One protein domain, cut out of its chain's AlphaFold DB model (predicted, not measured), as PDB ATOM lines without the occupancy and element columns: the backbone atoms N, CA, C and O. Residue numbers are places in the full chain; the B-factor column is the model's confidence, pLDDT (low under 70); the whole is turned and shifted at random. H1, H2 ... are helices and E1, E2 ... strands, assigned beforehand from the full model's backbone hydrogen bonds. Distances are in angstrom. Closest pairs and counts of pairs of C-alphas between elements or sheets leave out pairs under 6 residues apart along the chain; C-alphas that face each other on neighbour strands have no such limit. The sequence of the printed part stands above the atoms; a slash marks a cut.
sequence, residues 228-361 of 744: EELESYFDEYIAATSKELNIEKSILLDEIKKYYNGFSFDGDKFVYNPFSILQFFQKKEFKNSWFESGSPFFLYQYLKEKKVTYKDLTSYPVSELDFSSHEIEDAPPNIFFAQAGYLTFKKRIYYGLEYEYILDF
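This is residues 228 to 361 of the 744 residues of the protein "CRP-like cAMP-binding protein" of Thermosipho japonicus (UniProt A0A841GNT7). Two loosely joined lobes make this model: helices H1 to H4 form one, and the other is the hairpin of E2 and E3 with H7 and H9 at its base and with H8 and H6 beside H9. Strand E1 lies between the lobes, and H5 lies on the chain's way from H4 to H6. The printed part has 134 residues with nine named helices and three named strands, in the order H1 H2 H3 E1 H4 H5 H6 H7 H8 H9 E2 E3; the sheet E2 - E3 is antiparallel, and the class is mixed, helices and strands. The whole is loose, with a radius of gyration of the C-alphas of 17.5 A, and flat, spanning 49 by 40 by 21 A.

Start at the hairpin of E2, residues 344 to 351, and E3, residues 354 to 360, antiparallel at 151 degrees; look for N 346 and O 358, 2.8 A apart, and N 356 and O 349, 2.9 A. E2 bends by 54 degrees at residue 347. For H9, residues 333 to 339, the closest C-alphas to E2 are those of Ala 338 and Thr 344, 5.4 A. H9 touches H7, residues 311 to 314, at the C-alphas of Leu 313 and Asn 334, 4.2 A. H8, residues 322 to 325, only just touches H9, with 3 pairs of C-alphas within 8 A, the closest Phe 323 and Ile 335, 6.2 A. H6, residues 297 to 306, and H9 are near each other, with 6 pairs within 10 A. E1, residues 261 to 263, pairs with no named strand, but antiparallel with residues 271 to 272; its closest C-alpha to E2 is Phe 263, 5.7 A from Thr 344. H4, residues 274 to 283, touches H5, residues 289 to 292, at the C-alphas of Ser 276 and Ser 289, 5.5 A. H2, residues 235 to 245, touches H3, residues 249 to 260, about perpendicular at 83 degrees, through residues 249 to 253 of H3 alone; Ser 242 and Lys 249 have the closest C-alphas, 5.6 A. H1, residues 228 to 233, is close to H2 but not clearly touching, the closest C-alphas being Glu 231 and Ile 238, 7.7 A. H1, H2, H3, H4, H6 and H9 have every O i to N i+4 pair within hydrogen-bond range; H5, H7 and H8 are too short for one.

Find C-alpha 228 at (154.112, 113.972, 105.509), where H1 begins. H2 runs 15.4 A, H3 15.8 A, and H4 and H6 14.4 A each. E2 begins at C-alpha 344, (157.005, 96.274, 95.250), and runs 20.2 A; E3 runs 20.4 A to C-alpha 360 at (155.302, 91.608, 98.112).

The C-alphas farthest apart are those of Glu 244 and Gly 352, 50.7 A. The printed part has no cut and no long link. Mean pLDDT of the printed part is 91.5; residues 294 to 296 are under 70.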
ATOM      1  N   GLU A 228     154.124 112.543 105.182       98.25
ATOM      2  CA  GLU A 228     154.112 113.972 105.509       98.25
ATOM      3  C   GLU A 228     153.407 114.792 104.424       98.25
ATOM      4  O   GLU A 228     152.663 115.724 104.727       98.25
ATOM      5  N   GLU A 229     153.591 114.438 103.151       98.56
ATOM      6  CA  GLU A 229     152.916 115.098 102.031       98.56
ATOM      7  C   GLU A 229     151.405 114.857 102.046       98.56
ATOM      8  O   GLU A 229     150.629 115.780 101.804       98.56
ATOM      9  N   LEU A 230     150.970 113.635 102.365       98.44
ATOM     10  CA  LEU A 230     149.551 113.333 102.525       98.44
ATOM     11  C   LEU A 230     148.936 114.208 103.626       98.44
ATOM     12  O   LEU A 230     147.914 114.853 103.403       98.44
ATOM     13  N   GLU A 231     149.557 114.246 104.802       98.25
ATOM     14  CA  GLU A 231     149.031 114.987 105.950       98.25
ATOM     15  C   GLU A 231     149.053 116.503 105.742       98.25
ATOM     16  O   GLU A 231     148.111 117.179 106.144       98.25
ATOM     17  N   SER A 232     150.081 117.038 105.079       97.62
ATOM     18  CA  SER A 232     150.220 118.481 104.844       97.62
ATOM     19  C   SER A 232     149.321 119.003 103.723       97.62
ATOM     20  O   SER A 232     148.636 120.008 103.906       97.62
ATOM     21  N   TYR A 233     149.279 118.334 102.567       98.06
ATOM     22  CA  TYR A 233     148.517 118.819 101.410       98.06
ATOM     23  C   TYR A 233     147.030 118.464 101.470       98.06
ATOM     24  O   TYR A 233     146.221 119.132 100.821       98.06
ATOM     25  N   PHE A 234     146.649 117.434 102.233       98.31
ATOM     26  CA  PHE A 234     145.269 116.947 102.308       98.31
ATOM     27  C   PHE A 234     144.628 117.121 103.691       98.31
ATOM     28  O   PHE A 234     143.588 116.513 103.937       98.31
ATOM     29  N   ASP A 235     145.170 117.962 104.580       97.62
ATOM     30  CA  ASP A 235     144.646 118.144 105.946       97.62
ATOM     31  C   ASP A 235     143.136 118.452 105.980       97.62
ATOM     32  O   ASP A 235     142.373 117.764 106.664       97.62
ATOM     33  N   GLU A 236     142.677 119.403 105.155       97.75
ATOM     34  CA  GLU A 236     141.250 119.742 105.048       97.75
ATOM     35  C   GLU A 236     140.402 118.529 104.609       97.75
ATOM     36  O   GLU A 236     139.292 118.324 105.105       97.75
ATOM     37  N   TYR A 237     140.915 117.700 103.690       98.31
ATOM     38  CA  TYR A 237     140.231 116.500 103.194       98.31
ATOM     39  C   TYR A 237     140.207 115.377 104.229       98.31
ATOM     40  O   TYR A 237     139.192 114.686 104.359       98.31
ATOM     41  N   ILE A 238     141.285 115.222 104.994       98.25
ATOM     42  CA  ILE A 238     141.376 114.267 106.096       98.25
ATOM     43  C   ILE A 238     140.370 114.655 107.186       98.25
ATOM     44  O   ILE A 238     139.583 113.809 107.614       98.25
ATOM     45  N   ALA A 239     140.327 115.929 107.583       97.50
ATOM     46  CA  ALA A 239     139.382 116.433 108.579       97.50
ATOM     47  C   ALA A 239     137.919 116.270 108.126       97.50
ATOM     48  O   ALA A 239     137.080 115.782 108.887       97.50
ATOM     49  N   ALA A 240     137.615 116.615 106.870       97.50
ATOM     50  CA  ALA A 240     136.275 116.459 106.307       97.50
ATOM     51  C   ALA A 240     135.834 114.987 106.256       97.50
ATOM     52  O   ALA A 240     134.710 114.664 106.638       97.50
ATOM     53  N   THR A 241     136.721 114.089 105.819       97.62
ATOM     54  CA  THR A 241     136.440 112.646 105.733       97.62
ATOM     55  C   THR A 241     136.275 112.016 107.116       97.62
ATOM     56  O   THR A 241     135.345 111.246 107.324       97.62
ATOM     57  N   SER A 242     137.120 112.387 108.084       97.25
ATOM     58  CA  SER A 242     137.026 111.931 109.481       97.25
ATOM     59  C   SER A 242     135.667 112.269 110.099       97.25
ATOM     60  O   SER A 242     135.025 111.403 110.695       97.25
ATOM     61  N   LYS A 243     135.181 113.500 109.880       96.56
ATOM     62  CA  LYS A 243     133.860 113.940 110.347       96.56
ATOM     63  C   LYS A 243     132.715 113.181 109.675       96.56
ATOM     64  O   LYS A 243     131.761 112.816 110.352       96.56
ATOM     65  N   GLU A 244     132.791 112.963 108.365       95.88
ATOM     66  CA  GLU A 244     131.724 112.295 107.608       95.88
ATOM     67  C   GLU A 244     131.605 110.807 107.936       95.88
ATOM     68  O   GLU A 244     130.500 110.299 108.098       95.88
ATOM     69  N   LEU A 245     132.739 110.122 108.086       94.00
ATOM     70  CA  LEU A 245     132.766 108.703 108.431       94.00
ATOM     71  C   LEU A 245     132.593 108.447 109.935       94.00
ATOM     72  O   LEU A 245     132.419 107.297 110.329       94.00
ATOM     73  N   ASN A 246     132.629 109.493 110.770       96.00
ATOM     74  CA  ASN A 246     132.623 109.399 112.231       96.00
ATOM     75  C   ASN A 246     133.761 108.503 112.768       96.00
ATOM     76  O   ASN A 246     133.551 107.633 113.614       96.00
ATOM     77  N   ILE A 247     134.971 108.707 112.240       94.81
ATOM     78  CA  ILE A 247     136.193 107.972 112.604       94.81
ATOM     79  C   ILE A 247     137.239 108.985 113.071       94.81
ATOM     80  O   ILE A 247     137.414 110.024 112.436       94.81
ATOM     81  N   GLU A 248     137.959 108.688 114.154       96.75
ATOM     82  CA  GLU A 248     139.068 109.526 114.625       96.75
ATOM     83  C   GLU A 248     140.146 109.688 113.536       96.75
ATOM     84  O   GLU A 248     140.469 108.738 112.822       96.75
ATOM     85  N   LYS A 249     140.733 110.887 113.410       96.12
ATOM     86  CA  LYS A 249     141.746 111.196 112.385       96.12
ATOM     87  C   LYS A 249     142.921 110.208 112.381       96.12
ATOM     88  O   LYS A 249     143.360 109.811 111.307       96.12
ATOM     89  N   SER A 250     143.398 109.803 113.558       96.19
ATOM     90  CA  SER A 250     144.481 108.822 113.724       96.19
ATOM     91  C   SER A 250     144.121 107.467 113.098       96.19
ATOM     92  O   SER A 250     144.837 106.975 112.230       96.19
ATOM     93  N   ILE A 251     142.949 106.927 113.444       95.81
ATOM     94  CA  ILE A 251     142.421 105.661 112.919       95.81
ATOM     95  C   ILE A 251     142.192 105.747 111.405       95.81
ATOM     96  O   ILE A 251     142.523 104.820 110.668       95.81
ATOM     97  N   LEU A 252     141.650 106.869 110.917       97.19
ATOM     98  CA  LEU A 252     141.449 107.088 109.485       97.19
ATOM     99  C   LEU A 252     142.780 107.053 108.720       97.19
ATOM    100  O   LEU A 252     142.859 106.425 107.667       97.19
ATOM    101  N   LEU A 253     143.816 107.715 109.242       98.00
ATOM    102  CA  LEU A 253     145.148 107.715 108.638       98.00
ATOM    103  C   LEU A 253     145.770 106.317 108.631       98.00
ATOM    104  O   LEU A 253     146.349 105.934 107.615       98.00
ATOM    105  N   ASP A 254     145.599 105.532 109.696       95.94
ATOM    106  CA  ASP A 254     146.067 104.143 109.746       95.94
ATOM    107  C   ASP A 254     145.373 103.261 108.697       95.94
ATOM    108  O   ASP A 254     146.036 102.485 107.999       95.94
ATOM    109  N   GLU A 255     144.058 103.410 108.511       95.50
ATOM    110  CA  GLU A 255     143.318 102.676 107.478       95.50
ATOM    111  C   GLU A 255     143.690 103.143 106.060       95.50
ATOM    112  O   GLU A 255     143.917 102.307 105.184       95.50
ATOM    113  N   ILE A 256     143.866 104.452 105.826       97.94
ATOM    114  CA  ILE A 256     144.400 104.986 104.556       97.94
ATOM    115  C   ILE A 256     145.791 104.414 104.280       97.94
ATOM    116  O   ILE A 256     146.058 103.959 103.164       97.94
ATOM    117  N   LYS A 257     146.668 104.375 105.286       97.75
ATOM    118  CA  LYS A 257     148.021 103.825 105.169       97.75
ATOM    119  C   LYS A 257     147.993 102.353 104.797       97.75
ATOM    120  O   LYS A 257     148.631 101.954 103.828       97.75
ATOM    121  N   LYS A 258     147.215 101.553 105.517       95.12
ATOM    122  CA  LYS A 258     147.050 100.116 105.266       95.12
ATOM    123  C   LYS A 258     146.467  99.827 103.879       95.12
ATOM    124  O   LYS A 258     146.864  98.853 103.234       95.12
ATOM    125  N   TYR A 259     145.522 100.648 103.422       96.38
ATOM    126  CA  TYR A 259     144.814 100.409 102.167       96.38
ATOM    127  C   TYR A 259     145.567 100.928 100.938       96.38
ATOM    128  O   TYR A 259     145.570 100.251  99.910       96.38
ATOM    129  N   TYR A 260     146.234 102.084 101.045       97.44
ATOM    130  CA  TYR A 260     146.782 102.828  99.905       97.44
ATOM    131  C   TYR A 260     148.299 103.070  99.939       97.44
ATOM    132  O   TYR A 260     148.877 103.310  98.876       97.44
ATOM    133  N   ASN A 261     148.969 102.976 101.095       97.50
ATOM    134  CA  ASN A 261     150.430 103.114 101.188       97.50
ATOM    135  C   ASN A 261     151.132 101.770 101.025       97.50
ATOM    136  O   ASN A 261     150.610 100.737 101.427       97.50
ATOM    137  N   GLY A 262     152.371 101.807 100.554       96.75
ATOM    138  CA  GLY A 262     153.291 100.687 100.661       96.75
ATOM    139  C   GLY A 262     153.999 100.355  99.365       96.75
ATOM    140  O   GLY A 262     154.652  99.316  99.328       96.75
ATOM    141  N   PHE A 263     153.888 101.212  98.344       97.50
ATOM    142  CA  PHE A 263     154.770 101.194  97.182       97.50
ATOM    143  C   PHE A 263     156.133 101.756  97.571       97.50
ATOM    144  O   PHE A 263     156.210 102.821  98.171       97.50
ATOM    145  N   SER A 264     157.193 101.066  97.193       97.12
ATOM    146  CA  SER A 264     158.575 101.486  97.352       97.12
ATOM    147  C   SER A 264     159.396 101.067  96.136       97.12
ATOM    148  O   SER A 264     159.137 100.040  95.496       97.12
ATOM    149  N   PHE A 265     160.385 101.900  95.828       94.94
ATOM    150  CA  PHE A 265     161.317 101.726  94.717       94.94
ATOM    151  C   PHE A 265     162.767 101.567  95.196       94.94
ATOM    152  O   PHE A 265     163.645 101.329  94.379       94.94
ATOM    153  N   ASP A 266     162.996 101.652  96.509       94.19
ATOM    154  CA  ASP A 266     164.282 101.440  97.188       94.19
ATOM    155  C   ASP A 266     164.188 100.403  98.329       94.19
ATOM    156  O   ASP A 266     165.189 100.039  98.934       94.19
ATOM    157  N   GLY A 267     162.997  99.887  98.640       94.38
ATOM    158  CA  GLY A 267     162.778  98.948  99.740       94.38
ATOM    159  C   GLY A 267     162.882  99.563 101.140       94.38
ATOM    160  O   GLY A 267     162.932  98.799 102.105       94.38
ATOM    161  N   ASP A 268     162.915 100.893 101.253       94.56
ATOM    162  CA  ASP A 268     163.051 101.629 102.518       94.56
ATOM    163  C   ASP A 268     161.985 102.728 102.661       94.56
ATOM    164  O   ASP A 268     161.243 102.778 103.644       94.56
ATOM    165  N   LYS A 269     161.826 103.576 101.641       96.81
ATOM    166  CA  LYS A 269     160.831 104.654 101.625       96.81
ATOM    167  C   LYS A 269     159.563 104.187 100.930       96.81
ATOM    168  O   LYS A 269     159.608 103.628  99.833       96.81
ATOM    169  N   PHE A 270     158.419 104.464 101.552       97.88
ATOM    170  CA  PHE A 270     157.109 104.038 101.066       97.88
ATOM    171  C   PHE A 270     156.212 105.228 100.740       97.88
ATOM    172  O   PHE A 270     156.130 106.190 101.507       97.88
ATOM    173  N   VAL A 271     155.520 105.134  99.609       98.38
ATOM    174  CA  VAL A 271     154.626 106.168  99.094       98.38
ATOM    175  C   VAL A 271     153.230 105.629  98.794       98.38
ATOM    176  O   VAL A 271     153.015 104.456  98.462       98.38
ATOM    177  N   TYR A 272     152.268 106.538  98.870       98.31
ATOM    178  CA  TYR A 272     150.902 106.359  98.411       98.31
ATOM    179  C   TYR A 272     150.806 106.489  96.894       98.31
ATOM    180  O   TYR A 272     151.463 107.343  96.288       98.31
ATOM    181  N   ASN A 273     149.907 105.717  96.278       96.25
ATOM    182  CA  ASN A 273     149.510 105.994  94.902       96.25
ATOM    183  C   ASN A 273     148.674 107.296  94.835       96.25
ATOM    184  O   ASN A 273     147.621 107.363  95.476       96.25
ATOM    185  N   PRO A 274     149.068 108.300  94.022       96.50
ATOM    186  CA  PRO A 274     148.358 109.576  93.942       96.50
ATOM    187  C   PRO A 274     146.894 109.439  93.533       96.50
ATOM    188  O   PRO A 274     146.013 110.044  94.137       96.50
ATOM    189  N   PHE A 275     146.609 108.627  92.515       96.12
ATOM    190  CA  PHE A 275     145.259 108.486  91.980       96.12
ATOM    191  C   PHE A 275     144.307 107.822  92.974       96.12
ATOM    192  O   PHE A 275     143.173 108.281  93.108       96.12
ATOM    193  N   SER A 276     144.764 106.800  93.704       96.31
ATOM    194  CA  SER A 276     143.971 106.166  94.760       96.31
ATOM    195  C   SER A 276     143.600 107.145  95.867       96.31
ATOM    196  O   SER A 276     142.435 107.203  96.249       96.31
ATOM    197  N   ILE A 277     144.551 107.967  96.326       98.00
ATOM    198  CA  ILE A 277     144.298 108.990  97.353       98.00
ATOM    199  C   ILE A 277     143.292 110.033  96.872       98.00
ATOM    200  O   ILE A 277     142.336 110.345  97.583       98.00
ATOM    201  N   LEU A 278     143.456 110.545  95.651       97.75
ATOM    202  CA  LEU A 278     142.518 111.525  95.105       97.75
ATOM    203  C   LEU A 278     141.104 110.930  94.957       97.75
ATOM    204  O   LEU A 278     140.123 111.573  95.318       97.75
ATOM    205  N   GLN A 279     140.989 109.690  94.472       97.56
ATOM    206  CA  GLN A 279     139.705 108.984  94.367       97.56
ATOM    207  C   GLN A 279     139.072 108.726  95.735       97.56
ATOM    208  O   GLN A 279     137.864 108.911  95.888       97.56
ATOM    209  N   PHE A 280     139.879 108.334  96.722       97.81
ATOM    210  CA  PHE A 280     139.432 108.135  98.093       97.81
ATOM    211  C   PHE A 280     138.853 109.425  98.670       97.81
ATOM    212  O   PHE A 280     137.724 109.407  99.134       97.81
ATOM    213  N   PHE A 281     139.544 110.563  98.574       97.69
ATOM    214  CA  PHE A 281     139.017 111.820  99.117       97.69
ATOM    215  C   PHE A 281     137.816 112.379  98.346       97.69
ATOM    216  O   PHE A 281     136.981 113.065  98.936       97.69
ATOM    217  N   GLN A 282     137.688 112.071  97.053       96.75
ATOM    218  CA  GLN A 282     136.500 112.438  96.279       96.75
ATOM    219  C   GLN A 282     135.272 111.620  96.687       96.75
ATOM    220  O   GLN A 282     134.179 112.174  96.788       96.75
ATOM    221  N   LYS A 283     135.435 110.305  96.873       95.81
ATOM    222  CA  LYS A 283     134.321 109.372  97.120       95.81
ATOM    223  C   LYS A 283     134.072 109.085  98.597       95.81
ATOM    224  O   LYS A 283     132.993 108.622  98.927       95.81
ATOM    225  N   LYS A 284     135.071 109.329  99.448       94.94
ATOM    226  CA  LYS A 284     135.126 109.004 100.884       94.94
ATOM    227  C   LYS A 284     134.870 107.525 101.171       94.94
ATOM    228  O   LYS A 284     134.303 107.152 102.189       94.94
ATOM    229  N   GLU A 285     135.324 106.671 100.258       93.75
ATOM    230  CA  GLU A 285     135.123 105.227 100.297       93.75
ATOM    231  C   GLU A 285     136.407 104.497  99.906       93.75
ATOM    232  O   GLU A 285     137.041 104.827  98.898       93.75
ATOM    233  N   PHE A 286     136.750 103.454 100.662       93.38
ATOM    234  CA  PHE A 286     137.842 102.553 100.312       93.38
ATOM    235  C   PHE A 286     137.462 101.706  99.094       93.38
ATOM    236  O   PHE A 286     136.572 100.857  99.144       93.38
ATOM    237  N   LYS A 287     138.135 101.968  97.976       92.25
ATOM    238  CA  LYS A 287     137.955 101.292  96.686       92.25
ATOM    239  C   LYS A 287     139.290 101.015  96.016       92.25
ATOM    240  O   LYS A 287     140.244 101.773  96.201       92.25
ATOM    241  N   ASN A 288     139.313  99.985  95.171       91.44
ATOM    242  CA  ASN A 288     140.490  99.572  94.401       91.44
ATOM    243  C   ASN A 288     140.655 100.398  93.112       91.44
ATOM    244  O   ASN A 288     140.767  99.855  92.011       91.44
ATOM    245  N   SER A 289     140.610 101.721  93.251       89.75
ATOM    246  CA  SER A 289     140.578 102.667  92.135       89.75
ATOM    247  C   SER A 289     141.781 102.537  91.195       89.75
ATOM    248  O   SER A 289     141.607 102.597  89.977       89.75
ATOM    249  N   TRP A 290     142.994 102.336  91.714       90.81
ATOM    250  CA  TRP A 290     144.191 102.133  90.898       90.81
ATOM    251  C   TRP A 290     144.090 100.853  90.073       90.81
ATOM    252  O   TRP A 290     144.276 100.896  88.854       90.81
ATOM    253  N   PHE A 291     143.709  99.746  90.714       83.88
ATOM    254  CA  PHE A 291     143.589  98.442  90.061       83.88
ATOM    255  C   PHE A 291     142.516  98.442  88.956       83.88
ATOM    256  O   PHE A 291     142.744  97.947  87.847       83.88
ATOM    257  N   GLU A 292     141.358  99.048  89.232       80.81
ATOM    258  CA  GLU A 292     140.251  99.185  88.275       80.81
ATOM    259  C   GLU A 292     140.601 100.110  87.105       80.81
ATOM    260  O   GLU A 292     140.213  99.842  85.969       80.81
ATOM    261  N   SER A 293     141.384 101.168  87.345       76.62
ATOM    262  CA  SER A 293     141.771 102.130  86.301       76.62
ATOM    263  C   SER A 293     142.730 101.568  85.252       76.62
ATOM    264  O   SER A 293     143.002 102.237  84.250       76.62
ATOM    265  N   GLY A 294     143.310 100.396  85.524       62.66
ATOM    266  CA  GLY A 294     144.551  99.981  84.898       62.66
ATOM    267  C   GLY A 294     144.629  98.534  84.453       62.66
ATOM    268  O   GLY A 294     145.618  98.262  83.785       62.66
ATOM    269  N   SER A 295     143.660  97.658  84.762       60.75
ATOM    270  CA  SER A 295     143.715  96.215  84.458       60.75
ATOM    271  C   SER A 295     143.768  95.946  82.944       60.75
ATOM    272  O   SER A 295     142.732  95.906  82.280       60.75
ATOM    273  N   PRO A 296     144.962  95.768  82.357       64.31
ATOM    274  CA  PRO A 296     145.138  95.560  80.937       64.31
ATOM    275  C   PRO A 296     144.780  94.118  80.582       64.31
ATOM    276  O   PRO A 296     145.141  93.176  81.291       64.31
ATOM    277  N   PHE A 297     144.176  93.937  79.413       73.38
ATOM    278  CA  PHE A 297     143.954  92.622  78.815       73.38
ATOM    279  C   PHE A 297     145.234  91.760  78.773       73.38
ATOM    280  O   PHE A 297     145.166  90.554  79.006       73.38
ATOM    281  N   PHE A 298     146.410  92.378  78.586       75.88
ATOM    282  CA  PHE A 298     147.686  91.659  78.567       75.88
ATOM    283  C   PHE A 298     148.048  90.991  79.904       75.88
ATOM    284  O   PHE A 298     148.663  89.931  79.882       75.88
ATOM    285  N   LEU A 299     147.661  91.544  81.067       80.94
ATOM    286  CA  LEU A 299     147.967  90.906  82.360       80.94
ATOM    287  C   LEU A 299     147.163  89.631  82.542       80.94
ATOM    288  O   LEU A 299     147.701  88.615  82.968       80.94
ATOM    289  N   TYR A 300     145.875  89.693  82.200       85.19
ATOM    290  CA  TYR A 300     145.009  88.525  82.224       85.19
ATOM    291  C   TYR A 300     145.570  87.420  81.320       85.19
ATOM    292  O   TYR A 300     145.664  86.270  81.744       85.19
ATOM    293  N   GLN A 301     146.001  87.772  80.103       83.00
ATOM    294  CA  GLN A 301     146.640  86.824  79.188       83.00
ATOM    295  C   GLN A 301     147.932  86.241  79.769       83.00
ATOM    296  O   GLN A 301     148.059  85.021  79.814       83.00
ATOM    297  N   TYR A 302     148.836  87.080  80.287       84.50
ATOM    298  CA  TYR A 302     150.097  86.627  80.883       84.50
ATOM    299  C   TYR A 302     149.853  85.639  82.036       84.50
ATOM    300  O   TYR A 302     150.421  84.547  82.052       84.50
ATOM    301  N   LEU A 303     148.961  85.979  82.976       89.06
ATOM    302  CA  LEU A 303     148.608  85.123  84.118       89.06
ATOM    303  C   LEU A 303     148.005  83.785  83.685       89.06
ATOM    304  O   LEU A 303     148.317  82.745  84.274       89.06
ATOM    305  N   LYS A 304     147.150  83.815  82.659       86.44
ATOM    306  CA  LYS A 304     146.474  82.635  82.116       86.44
ATOM    307  C   LYS A 304     147.436  81.708  81.377       86.44
ATOM    308  O   LYS A 304     147.398  80.498  81.591       86.44
ATOM    309  N   GLU A 305     148.303  82.255  80.529       84.75
ATOM    310  CA  GLU A 305     149.271  81.489  79.736       84.75
ATOM    311  C   GLU A 305     150.363  80.872  80.612       84.75
ATOM    312  O   GLU A 305     150.662  79.684  80.491       84.75
ATOM    313  N   LYS A 306     150.928  81.660  81.535       84.62
ATOM    314  CA  LYS A 306     152.008  81.215  82.426       84.62
ATOM    315  C   LYS A 306     151.502  80.433  83.643       84.62
ATOM    316  O   LYS A 306     152.319  79.861  84.357       84.62
ATOM    317  N   LYS A 307     150.181  80.387  83.878       85.31
ATOM    318  CA  LYS A 307     149.540  79.756  85.051       85.31
ATOM    319  C   LYS A 307     150.190  80.186  86.371       85.31
ATOM    320  O   LYS A 307     150.485  79.352  87.225       85.31
ATOM    321  N   VAL A 308     150.428  81.490  86.493       90.44
ATOM    322  CA  VAL A 308     151.094  82.099  87.648       90.44
ATOM    323  C   VAL A 308     150.307  81.798  88.922       90.44
ATOM    324  O   VAL A 308     149.080  81.855  88.943       90.44
ATOM    325  N   THR A 309     151.018  81.495  89.993       89.00
ATOM    326  CA  THR A 309     150.483  81.325  91.343       89.00
ATOM    327  C   THR A 309     151.131  82.331  92.285       89.00
ATOM    328  O   THR A 309     152.132  82.959  91.944       89.00
ATOM    329  N   TYR A 310     150.589  82.492  93.493       87.31
ATOM    330  CA  TYR A 310     151.173  83.405  94.479       87.31
ATOM    331  C   TYR A 310     152.647  83.084  94.796       87.31
ATOM    332  O   TYR A 310     153.459  83.996  94.958       87.31
ATOM    333  N   LYS A 311     153.013  81.797  94.808       85.94
ATOM    334  CA  LYS A 311     154.391  81.348  95.032       85.94
ATOM    335  C   LYS A 311     155.369  81.929  94.005       85.94
ATOM    336  O   LYS A 311     156.466  82.343  94.372       85.94
ATOM    337  N   ASP A 312     154.958  82.037  92.744       88.81
ATOM    338  CA  ASP A 312     155.798  82.562  91.657       88.81
ATOM    339  C   ASP A 312     156.089  84.071  91.793       88.81
ATOM    340  O   ASP A 312     156.907  84.613  91.054       88.81
ATOM    341  N   LEU A 313     155.411  84.761  92.720       89.88
ATOM    342  CA  LEU A 313     155.482  86.212  92.900       89.88
ATOM    343  C   LEU A 313     156.412  86.642  94.039       89.88
ATOM    344  O   LEU A 313     157.050  87.685  93.928       89.88
ATOM    345  N   THR A 314     156.466  85.882  95.138       84.12
ATOM    346  CA  THR A 314     157.036  86.364  96.416       84.12
ATOM    347  C   THR A 314     158.075  85.434  97.056       84.12
ATOM    348  O   THR A 314     158.657  85.791  98.074       84.12
ATOM    349  N   SER A 315     158.351  84.260  96.472       76.94
ATOM    350  CA  SER A 315     159.161  83.222  97.145       76.94
ATOM    351  C   SER A 315     160.652  83.535  97.281       76.94
ATOM    352  O   SER A 315     161.295  83.016  98.191       76.94
ATOM    353  N   TYR A 316     161.219  84.329  96.372       82.00
ATOM    354  CA  TYR A 316     162.666  84.534  96.292       82.00
ATOM    355  C   TYR A 316     163.002  86.025  96.301       82.00
ATOM    356  O   TYR A 316     162.328  86.792  95.601       82.00
ATOM    357  N   PRO A 317     164.028  86.441  97.071       91.12
ATOM    358  CA  PRO A 317     164.617  87.759  96.911       91.12
ATOM    359  C   PRO A 317     165.087  87.981  95.471       91.12
ATOM    360  O   PRO A 317     165.388  87.027  94.753       91.12
ATOM    361  N   VAL A 318     165.128  89.242  95.049       93.38
ATOM    362  CA  VAL A 318     165.565  89.638  93.705       93.38
ATOM    363  C   VAL A 318     166.658  90.690  93.785       93.38
ATOM    364  O   VAL A 318     166.602  91.608  94.601       93.38
ATOM    365  N   SER A 319     167.642  90.588  92.912       92.19
ATOM    366  CA  SER A 319     168.660  91.608  92.708       92.19
ATOM    367  C   SER A 319     168.175  92.673  91.719       92.19
ATOM    368  O   SER A 319     167.229  92.474  90.954       92.19
ATOM    369  N   GLU A 320     168.854  93.816  91.679       88.38
ATOM    370  CA  GLU A 320     168.595  94.820  90.641       88.38
ATOM    371  C   GLU A 320     168.909  94.294  89.227       88.38
ATOM    372  O   GLU A 320     168.234  94.650  88.256       88.38
ATOM    373  N   LEU A 321     169.897  93.400  89.106       88.12
ATOM    374  CA  LEU A 321     170.301  92.805  87.832       88.12
ATOM    375  C   LEU A 321     169.174  91.989  87.195       88.12
ATOM    376  O   LEU A 321     169.034  92.011  85.967       88.12
ATOM    377  N   ASP A 322     168.317  91.358  88.002       90.56
ATOM    378  CA  ASP A 322     167.187  90.563  87.515       90.56
ATOM    379  C   ASP A 322     166.225  91.392  86.652       90.56
ATOM    380  O   ASP A 322     165.715  90.895  85.648       90.56
ATOM    381  N   PHE A 323     166.073  92.690  86.945       88.62
ATOM    382  CA  PHE A 323     165.255  93.635  86.169       88.62
ATOM    383  C   PHE A 323     165.858  94.031  84.816       88.62
ATOM    384  O   PHE A 323     165.213  94.721  84.027       88.62
ATOM    385  N   SER A 324     167.096  93.622  84.546       84.56
ATOM    386  CA  SER A 324     167.816  93.898  83.299       84.56
ATOM    387  C   SER A 324     168.258  92.640  82.550       84.56
ATOM    388  O   SER A 324     168.840  92.754  81.473       84.56
ATOM    389  N   SER A 325     167.969  91.460  83.108       82.38
ATOM    390  CA  SER A 325     168.437  90.160  82.616       82.38
ATOM    391  C   SER A 325     167.643  89.624  81.419       82.38
ATOM    392  O   SER A 325     168.203  88.931  80.574       82.38
ATOM    393  N   HIS A 326     166.352  89.955  81.331       83.12
ATOM    394  CA  HIS A 326     165.433  89.442  80.315       83.12
ATOM    395  C   HIS A 326     164.558  90.562  79.759       83.12
ATOM    396  O   HIS A 326     164.192  91.495  80.476       83.12
ATOM    397  N   GLU A 327     164.179  90.446  78.484       84.75
ATOM    398  CA  GLU A 327     163.117  91.284  77.937       84.75
ATOM    399  C   GLU A 327     161.788  90.997  78.641       84.75
ATOM    400  O   GLU A 327     161.542  89.898  79.139       84.75
ATOM    401  N   ILE A 328     160.920  92.004  78.684       81.94
ATOM    402  CA  ILE A 328     159.722  91.992  79.528       81.94
ATOM    403  C   ILE A 328     158.755  90.828  79.230       81.94
ATOM    404  O   ILE A 328     158.096  90.337  80.141       81.94
ATOM    405  N   GLU A 329     158.685  90.348  77.987       80.00
ATOM    406  CA  GLU A 329     157.877  89.185  77.582       80.00
ATOM    407  C   GLU A 329     158.386  87.843  78.130       80.00
ATOM    408  O   GLU A 329     157.610  86.893  78.278       80.00
ATOM    409  N   ASP A 330     159.681  87.765  78.428       83.62
ATOM    410  CA  ASP A 330     160.366  86.566  78.909       83.62
ATOM    411  C   ASP A 330     160.749  86.670  80.388       83.62
ATOM    412  O   ASP A 330     161.143  85.673  80.994       83.62
ATOM    413  N   ALA A 331     160.567  87.848  80.990       86.62
ATOM    414  CA  ALA A 331     160.785  88.073  82.406       86.62
ATOM    415  C   ALA A 331     159.924  87.124  83.264       86.62
ATOM    416  O   ALA A 331     158.744  86.889  82.951       86.62
ATOM    417  N   PRO A 332     160.479  86.594  84.369       90.44
ATOM    418  CA  PRO A 332     159.714  85.785  85.307       90.44
ATOM    419  C   PRO A 332     158.608  86.622  85.984       90.44
ATOM    420  O   PRO A 332     158.721  87.852  86.058       90.44
ATOM    421  N   PRO A 333     157.533  85.982  86.493       91.56
ATOM    422  CA  PRO A 333     156.360  86.688  87.007       91.56
ATOM    423  C   PRO A 333     156.684  87.740  88.073       91.56
ATOM    424  O   PRO A 333     156.225  88.874  87.968       91.56
ATOM    425  N   ASN A 334     157.500  87.402  89.071       93.12
ATOM    426  CA  ASN A 334     157.914  88.322  90.133       93.12
ATOM    427  C   ASN A 334     158.544  89.622  89.588       93.12
ATOM    428  O   ASN A 334     158.155  90.715  90.001       93.12
ATOM    429  N   ILE A 335     159.446  89.523  88.609       92.44
ATOM    430  CA  ILE A 335     160.099  90.679  87.979       92.44
ATOM    431  C   ILE A 335     159.102  91.480  87.143       92.44
ATOM    432  O   ILE A 335     159.017  92.702  87.276       92.44
ATOM    433  N   PHE A 336     158.305  90.800  86.320       89.88
ATOM    434  CA  PHE A 336     157.299  91.441  85.478       89.88
ATOM    435  C   PHE A 336     156.279  92.241  86.306       89.88
ATOM    436  O   PHE A 336     156.020  93.416  86.034       89.88
ATOM    437  N   PHE A 337     155.723  91.629  87.353       92.00
ATOM    438  CA  PHE A 337     154.703  92.254  88.194       92.00
ATOM    439  C   PHE A 337     155.269  93.320  89.135       92.00
ATOM    440  O   PHE A 337     154.538  94.256  89.463       92.00
ATOM    441  N   ALA A 338     156.546  93.245  89.519       93.38
ATOM    442  CA  ALA A 338     157.223  94.340  90.214       93.38
ATOM    443  C   ALA A 338     157.371  95.574  89.311       93.38
ATOM    444  O   ALA A 338     156.988  96.670  89.713       93.38
ATOM    445  N   GLN A 339     157.808  95.404  88.058       89.56
ATOM    446  CA  GLN A 339     157.890  96.519  87.101       89.56
ATOM    447  C   GLN A 339     156.513  97.111  86.778       89.56
ATOM    448  O   GLN A 339     156.334  98.324  86.744       89.56
ATOM    449  N   ALA A 340     155.499  96.260  86.607       88.00
ATOM    450  CA  ALA A 340     154.130  96.709  86.361       88.00
ATOM    451  C   ALA A 340     153.461  97.372  87.589       88.00
ATOM    452  O   ALA A 340     152.396  97.980  87.447       88.00
ATOM    453  N   GLY A 341     154.077  97.284  88.776       91.00
ATOM    454  CA  GLY A 341     153.610  97.883  90.029       91.00
ATOM    455  C   GLY A 341     152.574  97.077  90.804       91.00
ATOM    456  O   GLY A 341     151.898  97.632  91.666       91.00
ATOM    457  N   TYR A 342     152.413  95.789  90.502       93.19
ATOM    458  CA  TYR A 342     151.577  94.880  91.293       93.19
ATOM    459  C   TYR A 342     152.340  94.276  92.473       93.19
ATOM    460  O   TYR A 342     151.733  93.931  93.483       93.19
ATOM    461  N   LEU A 343     153.665  94.202  92.363       95.19
ATOM    462  CA  LEU A 343     154.580  93.932  93.466       95.19
ATOM    463  C   LEU A 343     155.465  95.153  93.708       95.19
ATOM    464  O   LEU A 343     155.540  96.064  92.883       95.19
ATOM    465  N   THR A 344     156.134  95.174  94.850       96.06
ATOM    466  CA  THR A 344     157.005  96.274  95.250       96.06
ATOM    467  C   THR A 344     158.128  95.792  96.155       96.06
ATOM    468  O   THR A 344     158.035  94.710  96.737       96.06
ATOM    469  N   PHE A 345     159.174  96.603  96.305       95.94
ATOM    470  CA  PHE A 345     160.275  96.315  97.214       95.94
ATOM    471  C   PHE A 345     159.800  96.512  98.651       95.94
ATOM    472  O   PHE A 345     159.515  97.623  99.078       95.94
ATOM    473  N   LYS A 346     159.677  95.432  99.419       94.31
ATOM    474  CA  LYS A 346     159.290  95.514 100.833       94.31
ATOM    475  C   LYS A 346     160.447  95.758 101.766       94.31
ATOM    476  O   LYS A 346     160.236  96.330 102.831       94.31
ATOM    477  N   LYS A 347     161.626  95.256 101.414       93.31
ATOM    478  CA  LYS A 347     162.817  95.354 102.250       93.31
ATOM    479  C   LYS A 347     164.064  95.009 101.446       93.31
ATOM    480  O   LYS A 347     164.000  94.122 100.597       93.31
ATOM    481  N   ARG A 348     165.193  95.632 101.789       93.19
ATOM    482  CA  ARG A 348     166.540  95.185 101.403       93.19
ATOM    483  C   ARG A 348     167.122  94.184 102.404       93.19
ATOM    484  O   ARG A 348     167.076  94.402 103.619       93.19
ATOM    485  N   ILE A 349     167.683  93.094 101.898       91.81
ATOM    486  CA  ILE A 349     168.511  92.148 102.649       91.81
ATOM    487  C   ILE A 349     169.953  92.351 102.194       91.81
ATOM    488  O   ILE A 349     170.232  92.226 101.009       91.81
ATOM    489  N   TYR A 350     170.850  92.656 103.128       91.31
ATOM    490  CA  TYR A 350     172.262  92.898 102.836       91.31
ATOM    491  C   TYR A 350     173.101  91.633 103.038       91.31
ATOM    492  O   TYR A 350     172.989  90.966 104.070       91.31
ATOM    493  N   TYR A 351     173.995  91.373 102.087       90.19
ATOM    494  CA  TYR A 351     175.013  90.328 102.113       90.19
ATOM    495  C   TYR A 351     176.388  90.983 101.918       90.19
ATOM    496  O   TYR A 351     176.957  91.019 100.829       90.19
ATOM    497  N   GLY A 352     176.916  91.574 102.994       90.44
ATOM    498  CA  GLY A 352     178.132  92.386 102.922       90.44
ATOM    499  C   GLY A 352     177.875  93.712 102.202       90.44
ATOM    500  O   GLY A 352     177.109  94.534 102.701       90.44
ATOM    501  N   LEU A 353     178.538  93.923 101.062       89.38
ATOM    502  CA  LEU A 353     178.370  95.121 100.224       89.38
ATOM    503  C   LEU A 353     177.248  94.980  99.184       89.38
ATOM    504  O   LEU A 353     176.850  95.976  98.584       89.38
ATOM    505  N   GLU A 354     176.745  93.766  98.971       91.00
ATOM    506  CA  GLU A 354     175.644  93.488  98.051       91.00
ATOM    507  C   GLU A 354     174.311  93.440  98.804       91.00
ATOM    508  O   GLU A 354     174.268  93.244 100.024       91.00
ATOM    509  N   TYR A 355     173.207  93.617  98.084       92.00
ATOM    510  CA  TYR A 355     171.871  93.460  98.644       92.00
ATOM    511  C   TYR A 355     170.880  92.896  97.625       92.00
ATOM    512  O   TYR A 355     171.015  93.080  96.417       92.00
ATOM    513  N   GLU A 356     169.839  92.259  98.150       94.88
ATOM    514  CA  GLU A 356     168.669  91.790  97.408       94.88
ATOM    515  C   GLU A 356     167.393  92.413  97.987       94.88
ATOM    516  O   GLU A 356     167.349  92.844  99.142       94.88
ATOM    517  N   TYR A 357     166.323  92.433  97.201       94.62
ATOM    518  CA  TYR A 357     165.008  92.928  97.582       94.62
ATOM    519  C   TYR A 357     164.037  91.786  97.859       94.62
ATOM    520  O   TYR A 357     163.888  90.873  97.052       94.62
ATOM    521  N   ILE A 358     163.286  91.886  98.954       93.62
ATOM    522  CA  ILE A 358     162.076  91.082  99.163       93.62
ATOM    523  C   ILE A 358     160.914  91.753  98.431       93.62
ATOM    524  O   ILE A 358     160.677  92.949  98.627       93.62
ATOM    525  N   LEU A 359     160.162  90.985  97.641       95.00
ATOM    526  CA  LEU A 359     158.956  91.450  96.955       95.00
ATOM    527  C   LEU A 359     157.679  91.033  97.694       95.00
ATOM    528  O   LEU A 359     157.564  89.902  98.155       95.00
ATOM    529  N   ASP A 360     156.693  91.927  97.745       94.00
ATOM    530  CA  ASP A 360     155.302  91.608  98.112       94.00
ATOM    531  C   ASP A 360     154.356  92.635  97.468       94.00
ATOM    532  O   ASP A 360     154.789  93.607  96.844       94.00
ATOM    533  N   PHE A 361     153.052  92.457  97.639       94.94
ATOM    534  CA  PHE A 361     152.051  93.448  97.270       94.94
ATOM    535  C   PHE A 361     152.230  94.751  98.064       94.94
ATOM    536  O   PHE A 361     152.453  94.712  99.278       94.94
TER     537      PHE A 361